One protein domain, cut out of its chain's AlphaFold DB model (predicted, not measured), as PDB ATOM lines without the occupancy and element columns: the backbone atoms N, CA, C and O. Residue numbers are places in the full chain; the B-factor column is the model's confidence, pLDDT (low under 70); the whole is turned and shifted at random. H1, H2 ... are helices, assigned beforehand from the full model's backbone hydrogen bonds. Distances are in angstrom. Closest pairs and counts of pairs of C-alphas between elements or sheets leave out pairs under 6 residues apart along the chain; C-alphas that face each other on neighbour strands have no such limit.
ATOM      1  N   LYS A  63      15.065 -26.237 -30.939       91.69
ATOM      2  CA  LYS A  63      15.199 -25.156 -29.943       91.69
ATOM      3  C   LYS A  63      14.817 -23.781 -30.497       91.69
ATOM      4  O   LYS A  63      14.291 -22.957 -29.757       91.69
ATOM      5  N   GLU A  64      15.119 -23.527 -31.766       89.69
ATOM      6  CA  GLU A  64      14.793 -22.278 -32.463       89.69
ATOM      7  C   GLU A  64      13.313 -22.243 -32.832       89.69
ATOM      8  O   GLU A  64      12.682 -21.206 -32.663       89.69
ATOM      9  N   LEU A  65      12.739 -23.387 -33.231       88.81
ATOM     10  CA  LEU A  65      11.293 -23.537 -33.398       88.81
ATOM     11  C   LEU A  65      10.573 -23.126 -32.110       88.81
ATOM     12  O   LEU A  65       9.727 -22.242 -32.148       88.81
ATOM     13  N   TRP A  66      10.986 -23.652 -30.955       91.94
ATOM     14  CA  TRP A  66      10.413 -23.251 -29.666       91.94
ATOM     15  C   TRP A  66      10.725 -21.811 -29.258       91.94
ATOM     16  O   TRP A  66       9.926 -21.203 -28.552       91.94
ATOM     17  N   ALA A  67      11.850 -21.235 -29.679       91.25
ATOM     18  CA  ALA A  67      12.146 -19.826 -29.415       91.25
ATOM     19  C   ALA A  67      11.259 -18.875 -30.237       91.25
ATOM     20  O   ALA A  67      10.933 -17.794 -29.757       91.25
ATOM     21  N   LEU A  68      10.879 -19.277 -31.453       87.75
ATOM     22  CA  LEU A  68      10.163 -18.445 -32.426       87.75
ATOM     23  C   LEU A  68       8.675 -18.806 -32.571       87.75
ATOM     24  O   LEU A  68       7.954 -18.122 -33.295       87.75
ATOM     25  N   ASN A  69       8.202 -19.859 -31.902       86.12
ATOM     26  CA  ASN A  69       6.793 -20.240 -31.913       86.12
ATOM     27  C   ASN A  69       5.950 -19.179 -31.178       86.12
ATOM     28  O   ASN A  69       6.265 -18.785 -30.050       86.12
ATOM     29  N   SER A  70       4.889 -18.714 -31.838       88.00
ATOM     30  CA  SER A  70       3.941 -17.709 -31.346       88.00
ATOM     31  C   SER A  70       2.515 -18.250 -31.196       88.00
ATOM     32  O   SER A  70       1.585 -17.473 -30.986       88.00
ATOM     33  N   THR A  71       2.306 -19.558 -31.350       90.88
ATOM     34  CA  THR A  71       1.006 -20.198 -31.130       90.88
ATOM     35  C   THR A  71       0.612 -20.039 -29.658       90.88
ATOM     36  O   THR A  71       1.404 -20.439 -28.806       90.88
ATOM     37  N   PRO A  72      -0.597 -19.540 -29.324       93.38
ATOM     38  CA  PRO A  72      -0.986 -19.256 -27.940       93.38
ATOM     39  C   PRO A  72      -0.754 -20.408 -26.950       93.38
ATOM     40  O   PRO A  72      -0.095 -20.204 -25.940       93.38
ATOM     41  N   LYS A  73      -1.203 -21.633 -27.271       94.06
ATOM     42  CA  LYS A  73      -1.042 -22.805 -26.386       94.06
ATOM     43  C   LYS A  73       0.423 -23.218 -26.189       94.06
ATOM     44  O   LYS A  73       0.818 -23.608 -25.094       94.06
ATOM     45  N   ASP A  74       1.232 -23.134 -27.247       94.69
ATOM     46  CA  ASP A  74       2.664 -23.456 -27.175       94.69
ATOM     47  C   ASP A  74       3.442 -22.362 -26.430       94.69
ATOM     48  O   ASP A  74       4.355 -22.664 -25.663       94.69
ATOM     49  N   ALA A  75       3.077 -21.093 -26.641       94.50
ATOM     50  CA  ALA A  75       3.652 -19.959 -25.932       94.50
ATOM     51  C   ALA A  75       3.366 -20.067 -24.432       94.50
ATOM     52  O   ALA A  75       4.303 -20.009 -23.648       94.50
ATOM     53  N   GLU A  76       2.123 -20.356 -24.048       95.31
ATOM     54  CA  GLU A  76       1.743 -20.562 -22.649       95.31
ATOM     55  C   GLU A  76       2.513 -21.724 -22.002       95.31
ATOM     56  O   GLU A  76       3.062 -21.568 -20.914       95.31
ATOM     57  N   LEU A  77       2.645 -22.872 -22.685       96.06
ATOM     58  CA  LEU A  77       3.457 -23.991 -22.187       96.06
ATOM     59  C   LEU A  77       4.928 -23.600 -21.991       96.06
ATOM     60  O   LEU A  77       5.566 -24.002 -21.015       96.06
ATOM     61  N   ARG A  78       5.482 -22.835 -22.933       95.94
ATOM     62  CA  ARG A  78       6.862 -22.355 -22.860       95.94
ATOM     63  C   ARG A  78       7.051 -21.361 -21.720       95.94
ATOM     64  O   ARG A  78       8.051 -21.466 -21.016       95.94
ATOM     65  N   ASP A  79       6.106 -20.451 -21.532       95.19
ATOM     66  CA  ASP A  79       6.156 -19.425 -20.495       95.19
ATOM     67  C   ASP A  79       6.034 -20.073 -19.105       95.19
ATOM     68  O   ASP A  79       6.868 -19.818 -18.241       95.19
ATOM     69  N   GLN A  80       5.150 -21.065 -18.939       94.69
ATOM     70  CA  GLN A  80       5.078 -21.897 -17.727       94.69
ATOM     71  C   GLN A  80       6.403 -22.600 -17.392       94.69
ATOM     72  O   GLN A  80       6.743 -22.788 -16.223       94.69
ATOM     73  N   LEU A  81       7.163 -23.017 -18.408       94.56
ATOM     74  CA  LEU A  81       8.490 -23.594 -18.204       94.56
ATOM     75  C   LEU A  81       9.552 -22.531 -17.912       94.56
ATOM     76  O   LEU A  81      10.481 -22.828 -17.168       94.56
ATOM     77  N   TYR A  82       9.437 -21.323 -18.465       95.31
ATOM     78  CA  TYR A  82      10.332 -20.201 -18.156       95.31
ATOM     79  C   TYR A  82      10.159 -19.692 -16.727       95.31
ATOM     80  O   TYR A  82      11.147 -19.344 -16.088       95.31
ATOM     81  N   ASP A  83       8.939 -19.721 -16.195       94.50
ATOM     82  CA  ASP A  83       8.680 -19.335 -14.806       94.50
ATOM     83  C   ASP A  83       9.337 -20.298 -13.804       94.50
ATOM     84  O   ASP A  83       9.663 -19.922 -12.679       94.50
ATOM     85  N   ARG A  84       9.559 -21.554 -14.215       93.44
ATOM     86  CA  ARG A  84      10.096 -22.628 -13.362       93.44
ATOM     87  C   ARG A  84      11.568 -22.940 -13.629       93.44
ATOM     88  O   ARG A  84      12.234 -23.529 -12.780       93.44
ATOM     89  N   LEU A  85      12.082 -22.608 -14.814       92.94
ATOM     90  CA  LEU A  85      13.416 -22.974 -15.290       92.94
ATOM     91  C   LEU A  85      14.060 -21.835 -16.085       92.94
ATOM     92  O   LEU A  85      13.392 -21.042 -16.733       92.94
ATOM     93  N   ASP A  86      15.391 -21.849 -16.181       92.75
ATOM     94  CA  ASP A  86      16.089 -20.999 -17.150       92.75
ATOM     95  C   ASP A  86      15.617 -21.274 -18.590       92.75
ATOM     96  O   ASP A  86      15.468 -22.429 -19.015       92.75
ATOM     97  N   GLY A  87      15.463 -20.207 -19.380       92.00
ATOM     98  CA  GLY A  87      14.910 -20.294 -20.727       92.00
ATOM     99  C   GLY A  87      15.677 -21.228 -21.669       92.00
ATOM    100  O   GLY A  87      15.079 -21.851 -22.552       92.00
ATOM    101  N   ARG A  88      16.995 -21.401 -21.489       92.88
ATOM    102  CA  ARG A  88      17.777 -22.367 -22.275       92.88
ATOM    103  C   ARG A  88      17.406 -23.808 -21.921       92.88
ATOM    104  O   ARG A  88      17.315 -24.634 -22.831       92.88
ATOM    105  N   LYS A  89      17.203 -24.108 -20.633       93.19
ATOM    106  CA  LYS A  89      16.807 -25.444 -20.156       93.19
ATOM    107  C   LYS A  89      15.382 -25.773 -20.587       93.19
ATOM    108  O   LYS A  89      15.172 -26.827 -21.179       93.19
ATOM    109  N   ALA A  90      14.448 -24.842 -20.398       95.19
ATOM    110  CA  ALA A  90      13.063 -24.984 -20.845       95.19
ATOM    111  C   ALA A  90      12.976 -25.321 -22.343       95.19
ATOM    112  O   ALA A  90      12.391 -26.335 -22.723       95.19
ATOM    113  N   ARG A  91      13.661 -24.550 -23.203       94.75
ATOM    114  CA  ARG A  91      13.702 -24.836 -24.649       94.75
ATOM    115  C   ARG A  91      14.372 -26.163 -24.984       94.75
ATOM    116  O   ARG A  91      14.010 -26.769 -25.983       94.75
ATOM    117  N   ALA A  92      15.353 -26.615 -24.202       94.44
ATOM    118  CA  ALA A  92      15.975 -27.918 -24.422       94.44
ATOM    119  C   ALA A  92      15.009 -29.072 -24.118       94.44
ATOM    120  O   ALA A  92      14.928 -30.002 -24.915       94.44
ATOM    121  N   ILE A  93      14.248 -28.976 -23.024       94.94
ATOM    122  CA  ILE A  93      13.226 -29.964 -22.656       94.94
ATOM    123  C   ILE A  93      12.144 -30.029 -23.737       94.94
ATOM    124  O   ILE A  93      11.841 -31.107 -24.244       94.94
ATOM    125  N   LEU A  94      11.623 -28.867 -24.136       94.88
ATOM    126  CA  LEU A  94      10.599 -28.749 -25.170       94.88
ATOM    127  C   LEU A  94      11.067 -29.272 -26.530       94.88
ATOM    128  O   LEU A  94      10.341 -30.004 -27.191       94.88
ATOM    129  N   ALA A  95      12.292 -28.935 -26.934       93.62
ATOM    130  CA  ALA A  95      12.881 -29.385 -28.192       93.62
ATOM    131  C   ALA A  95      13.046 -30.907 -28.282       93.62
ATOM    132  O   ALA A  95      12.998 -31.457 -29.376       93.62
ATOM    133  N   GLU A  96      13.285 -31.576 -27.158       92.88
ATOM    134  CA  GLU A  96      13.450 -33.027 -27.127       92.88
ATOM    135  C   GLU A  96      12.105 -33.749 -27.038       92.88
ATOM    136  O   GLU A  96      11.912 -34.752 -27.716       92.88
ATOM    137  N   ALA A  97      11.158 -33.217 -26.258       93.38
ATOM    138  CA  ALA A  97       9.809 -33.773 -26.163       93.38
ATOM    139  C   ALA A  97       8.991 -33.551 -27.450       93.38
ATOM    140  O   ALA A  97       8.230 -34.420 -27.866       93.38
ATOM    141  N   PHE A  98       9.174 -32.396 -28.092       92.38
ATOM    142  CA  PHE A  98       8.436 -31.963 -29.277       92.38
ATOM    143  C   PHE A  98       9.409 -31.421 -30.334       92.38
ATOM    144  O   PHE A  98       9.539 -30.200 -30.503       92.38
ATOM    145  N   PRO A  99      10.108 -32.306 -31.069       89.25
ATOM    146  CA  PRO A  99      11.115 -31.900 -32.050       89.25
ATOM    147  C   PRO A  99      10.534 -31.103 -33.223       89.25
ATOM    148  O   PRO A  99      11.236 -30.293 -33.822       89.25
ATOM    149  N   THR A 100       9.244 -31.273 -33.518       86.56
ATOM    150  CA  THR A 100       8.521 -30.513 -34.548       86.56
ATOM    151  C   THR A 100       8.183 -29.082 -34.121       86.56
ATOM    152  O   THR A 100       7.714 -28.298 -34.943       86.56
ATOM    153  N   GLY A 101       8.439 -28.714 -32.858       88.00
ATOM    154  CA  GLY A 101       8.283 -27.349 -32.362       88.00
ATOM    155  C   GLY A 101       6.887 -26.985 -31.861       88.00
ATOM    156  O   GLY A 101       6.646 -25.804 -31.626       88.00
ATOM    157  N   SER A 102       5.978 -27.953 -31.708       90.00
ATOM    158  CA  SER A 102       4.621 -27.716 -31.203       90.00
ATOM    159  C   SER A 102       4.108 -28.888 -30.367       90.00
ATOM    160  O   SER A 102       4.370 -30.050 -30.684       90.00
ATOM    161  N   ALA A 103       3.349 -28.570 -29.318       93.44
ATOM    162  CA  ALA A 103       2.672 -29.513 -28.434       93.44
ATOM    163  C   ALA A 103       1.138 -29.493 -28.602       93.44
ATOM    164  O   ALA A 103       0.445 -30.240 -27.908       93.44
ATOM    165  N   ILE A 104       0.597 -28.686 -29.528       92.31
ATOM    166  CA  ILE A 104      -0.852 -28.473 -29.720       92.31
ATOM    167  C   ILE A 104      -1.619 -29.789 -29.819       92.31
ATOM    168  O   ILE A 104      -2.601 -29.969 -29.110       92.31
ATOM    169  N   ASN A 105      -1.151 -30.735 -30.640       91.00
ATOM    170  CA  ASN A 105      -1.845 -32.011 -30.842       91.00
ATOM    171  C   ASN A 105      -2.026 -32.786 -29.529       91.00
ATOM    172  O   ASN A 105      -3.077 -33.382 -29.303       91.00
ATOM    173  N   LEU A 106      -1.013 -32.766 -28.657       93.06
ATOM    174  CA  LEU A 106      -1.076 -33.430 -27.358       93.06
ATOM    175  C   LEU A 106      -1.956 -32.651 -26.377       93.06
ATOM    176  O   LEU A 106      -2.744 -33.262 -25.657       93.06
ATOM    177  N   ILE A 107      -1.842 -31.320 -26.356       93.12
ATOM    178  CA  ILE A 107      -2.666 -30.456 -25.500       93.12
ATOM    179  C   ILE A 107      -4.148 -30.628 -25.858       93.12
ATOM    180  O   ILE A 107      -4.968 -30.847 -24.972       93.12
ATOM    181  N   ASP A 108      -4.488 -30.612 -27.148       92.50
ATOM    182  CA  ASP A 108      -5.853 -30.788 -27.648       92.50
ATOM    183  C   ASP A 108      -6.405 -32.184 -27.350       92.50
ATOM    184  O   ASP A 108      -7.573 -32.322 -26.982       92.50
ATOM    185  N   LEU A 109      -5.576 -33.225 -27.495       92.25
ATOM    186  CA  LEU A 109      -5.950 -34.592 -27.140       92.25
ATOM    187  C   LEU A 109      -6.301 -34.685 -25.651       92.25
ATOM    188  O   LEU A 109      -7.400 -35.113 -25.303       92.25
ATOM    189  N   ARG A 110      -5.408 -34.205 -24.779       90.00
ATOM    190  CA  ARG A 110      -5.606 -34.242 -23.324       90.00
ATOM    191  C   ARG A 110      -6.780 -33.381 -22.875       90.00
ATOM    192  O   ARG A 110      -7.516 -33.775 -21.976       90.00
ATOM    193  N   GLN A 111      -6.993 -32.237 -23.521       89.81
ATOM    194  CA  GLN A 111      -8.146 -31.381 -23.257       89.81
ATOM    195  C   GLN A 111      -9.464 -32.119 -23.543       89.81
ATOM    196  O   GLN A 111     -10.394 -32.066 -22.736       89.81
ATOM    197  N   LYS A 112      -9.535 -32.862 -24.656       89.81
ATOM    198  CA  LYS A 112     -10.706 -33.686 -24.996       89.81
ATOM    199  C   LYS A 112     -10.912 -34.835 -24.009       89.81
ATOM    200  O   LYS A 112     -12.045 -35.072 -23.596       89.81
ATOM    201  N   GLU A 113      -9.843 -35.528 -23.626       88.62
ATOM    202  CA  GLU A 113      -9.900 -36.660 -22.690       88.62
ATOM    203  C   GLU A 113     -10.332 -36.233 -21.283       88.62
ATOM    204  O   GLU A 113     -11.174 -36.887 -20.668       88.62
ATOM    205  N   ALA A 114      -9.817 -35.103 -20.796       83.81
ATOM    206  CA  ALA A 114     -10.134 -34.577 -19.472       83.81
ATOM    207  C   ALA A 114     -11.529 -33.926 -19.382       83.81
ATOM    208  O   ALA A 114     -11.986 -33.619 -18.283       83.81
ATOM    209  N   ARG A 115     -12.214 -33.708 -20.519       81.75
ATOM    210  CA  ARG A 115     -13.451 -32.903 -20.617       81.75
ATOM    211  C   ARG A 115     -13.306 -31.522 -19.958       81.75
ATOM    212  O   ARG A 115     -14.275 -30.970 -19.442       81.75
ATOM    213  N   GLU A 116     -12.093 -30.979 -19.967       76.81
ATOM    214  CA  GLU A 116     -11.775 -29.699 -19.342       76.81
ATOM    215  C   GLU A 116     -12.022 -28.556 -20.328       76.81
ATOM    216  O   GLU A 116     -11.521 -28.542 -21.456       76.81
ATOM    217  N   THR A 117     -12.791 -27.561 -19.889       72.25
ATOM    218  CA  THR A 117     -13.021 -26.336 -20.666       72.25
ATOM    219  C   THR A 117     -11.791 -25.424 -20.646       72.25
ATOM    220  O   THR A 117     -11.565 -24.667 -21.591       72.25
ATOM    221  N   ASP A 118     -10.984 -25.515 -19.586       78.69
ATOM    222  CA  ASP A 118      -9.802 -24.688 -19.361       78.69
ATOM    223  C   ASP A 118      -8.520 -25.390 -19.842       78.69
ATOM    224  O   ASP A 118      -8.145 -26.455 -19.354       78.69
ATOM    225  N   HIS A 119      -7.842 -24.777 -20.811       77.50
ATOM    226  CA  HIS A 119      -6.598 -25.284 -21.389       77.50
ATOM    227  C   HIS A 119      -5.386 -25.036 -20.481       77.50
ATOM    228  O   HIS A 119      -4.422 -25.804 -20.556       77.50
ATOM    229  N   GLY A 120      -5.442 -24.040 -19.590       84.69
ATOM    230  CA  GLY A 120      -4.326 -23.692 -18.712       84.69
ATOM    231  C   GLY A 120      -3.985 -24.810 -17.725       84.69
ATOM    232  O   GLY A 120      -2.816 -25.109 -17.487       84.69
ATOM    233  N   ASN A 121      -4.991 -25.525 -17.207       87.62
ATOM    234  CA  ASN A 121      -4.771 -26.663 -16.305       87.62
ATOM    235  C   ASN A 121      -4.054 -27.831 -16.992       87.62
ATOM    236  O   ASN A 121      -3.118 -28.404 -16.424       87.62
ATOM    237  N   VAL A 122      -4.447 -28.159 -18.224       90.94
ATOM    238  CA  VAL A 122      -3.799 -29.206 -19.028       90.94
ATOM    239  C   VAL A 122      -2.340 -28.840 -19.306       90.94
ATOM    240  O   VAL A 122      -1.449 -29.676 -19.135       90.94
ATOM    241  N   ILE A 123      -2.092 -27.584 -19.682       93.25
ATOM    242  CA  ILE A 123      -0.752 -27.060 -19.959       93.25
ATOM    243  C   ILE A 123       0.116 -27.087 -18.697       93.25
ATOM    244  O   ILE A 123       1.256 -27.550 -18.744       93.25
ATOM    245  N   ASN A 124      -0.432 -26.688 -17.549       93.00
ATOM    246  CA  ASN A 124       0.271 -26.708 -16.269       93.00
ATOM    247  C   ASN A 124       0.711 -28.112 -15.848       93.00
ATOM    248  O   ASN A 124       1.846 -28.285 -15.394       93.00
ATOM    249  N   ARG A 125      -0.163 -29.115 -16.013       92.50
ATOM    250  CA  ARG A 125       0.175 -30.521 -15.736       92.50
ATOM    251  C   ARG A 125       1.255 -31.022 -16.687       92.50
ATOM    252  O   ARG A 125       2.237 -31.598 -16.228       92.50
ATOM    253  N   LEU A 126       1.117 -30.729 -17.982       93.94
ATOM    254  CA  LEU A 126       2.114 -31.092 -18.988       93.94
ATOM    255  C   LEU A 126       3.485 -30.474 -18.668       93.94
ATOM    256  O   LEU A 126       4.494 -31.170 -18.729       93.94
ATOM    257  N   ALA A 127       3.532 -29.200 -18.269       94.12
ATOM    258  CA  ALA A 127       4.771 -28.551 -17.848       94.12
ATOM    259  C   ALA A 127       5.415 -29.282 -16.660       94.12
ATOM    260  O   ALA A 127       6.606 -29.584 -16.700       94.12
ATOM    261  N   SER A 128       4.639 -29.628 -15.628       93.75
ATOM    262  CA  SER A 128       5.147 -30.372 -14.467       93.75
ATOM    263  C   SER A 128       5.678 -31.760 -14.844       93.75
ATOM    264  O   SER A 128       6.751 -32.150 -14.385       93.75
ATOM    265  N   GLU A 129       4.975 -32.488 -15.716       93.44
ATOM    266  CA  GLU A 129       5.404 -33.800 -16.218       93.44
ATOM    267  C   GLU A 129       6.733 -33.724 -16.977       93.44
ATOM    268  O   GLU A 129       7.625 -34.541 -16.749       93.44
ATOM    269  N   LEU A 130       6.890 -32.724 -17.849       93.56
ATOM    270  CA  LEU A 130       8.113 -32.527 -18.631       93.56
ATOM    271  C   LEU A 130       9.336 -32.269 -17.745       93.56
ATOM    272  O   LEU A 130      10.442 -32.697 -18.081       93.56
ATOM    273  N   ILE A 131       9.145 -31.585 -16.616       91.88
ATOM    274  CA  ILE A 131      10.220 -31.319 -15.659       91.88
ATOM    275  C   ILE A 131      10.525 -32.578 -14.837       91.88
ATOM    276  O   ILE A 131      11.689 -32.976 -14.727       91.88
ATOM    277  N   ALA A 132       9.485 -33.259 -14.345       89.62
ATOM    278  CA  ALA A 132       9.615 -34.492 -13.572       89.62
ATOM    279  C   ALA A 132      10.311 -35.612 -14.366       89.62
ATOM    280  O   ALA A 132      11.182 -36.299 -13.829       89.62
ATOM    281  N   ALA A 133      10.010 -35.747 -15.662       86.38
ATOM    282  CA  ALA A 133      10.634 -36.725 -16.558       86.38
ATOM    283  C   ALA A 133      12.165 -36.570 -16.680       86.38
ATOM    284  O   ALA A 133      12.848 -37.486 -17.135       86.38
ATOM    285  N   ARG A 134      12.724 -35.423 -16.269       81.56
ATOM    286  CA  ARG A 134      14.171 -35.154 -16.271       81.56
ATOM    287  C   ARG A 134      14.839 -35.328 -14.916       81.56
ATOM    288  O   ARG A 134      16.023 -35.021 -14.800       81.56
TER     289      ARG A 134
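AT A GLANCE: This is residues 63 to 134 of the 138 residues of the protein "Putative nucleotide-binding protein" of Candidatus Erwinia dacicola (UniProt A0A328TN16). Two crossed helices, H5 and H2, make the core of this small all-helix domain; H3 packs across one end of the pair with H1 on it, and H4 packs on the first turns of H5 at the other end. The printed part has 72 residues with five named helices, H1 to H5 in chain order, and no named strand. It is compact, with a radius of gyration of the C-alphas of 11.3 A and spans of 33 by 22 by 17 A.

IN THESE COORDINATES: Find C-alpha 119 at (-6.598, -25.284, -21.389); from there H5, residues 119 to 132, runs 20.2 A to C-alpha 132 at (9.615, -34.492, -13.572). H2, residues 72 to 84, is 18.6 A long. Look for H3 at residues 87 to 97, 15.4 A, and H4 at residues 104 to 114, 15.1 A. H1, residues 63 to 68, starts at C-alpha 63 at (15.199, -25.156, -29.943) and is 8.8 A long.

HOW THE PARTS SIT: Start at Ile 123 of H5: its C-alpha is 5.7 A from that of Leu 77, the closest pair where H5 and H2 touch, at a steep tilt of 45 degrees, the same way. H5 touches H3 with residues 130 to 131 alone, about perpendicular at 87 degrees; the closest C-alphas, of Leu 130 and Ile 93, are 7.0 A apart. With residues 119 to 123 alone H5 touches H4, only just about perpendicular at 71 degrees, closest at C-alphas 122 and 111, 6.4 A. H1 touches H3, closest at C-alphas 63 and 95, 5.1 A; H1 and H4 are apart. Every O i to N i+4 pair is within hydrogen-bond range in H1, H3, H4 and H5, and 8 of 9 are in H2.

THE WHOLE: The C-alphas farthest apart, of Arg 88 and Arg 115, are 33.0 A apart. The printed part has no cut and no long link, and no printed residue has a pLDDT under 70.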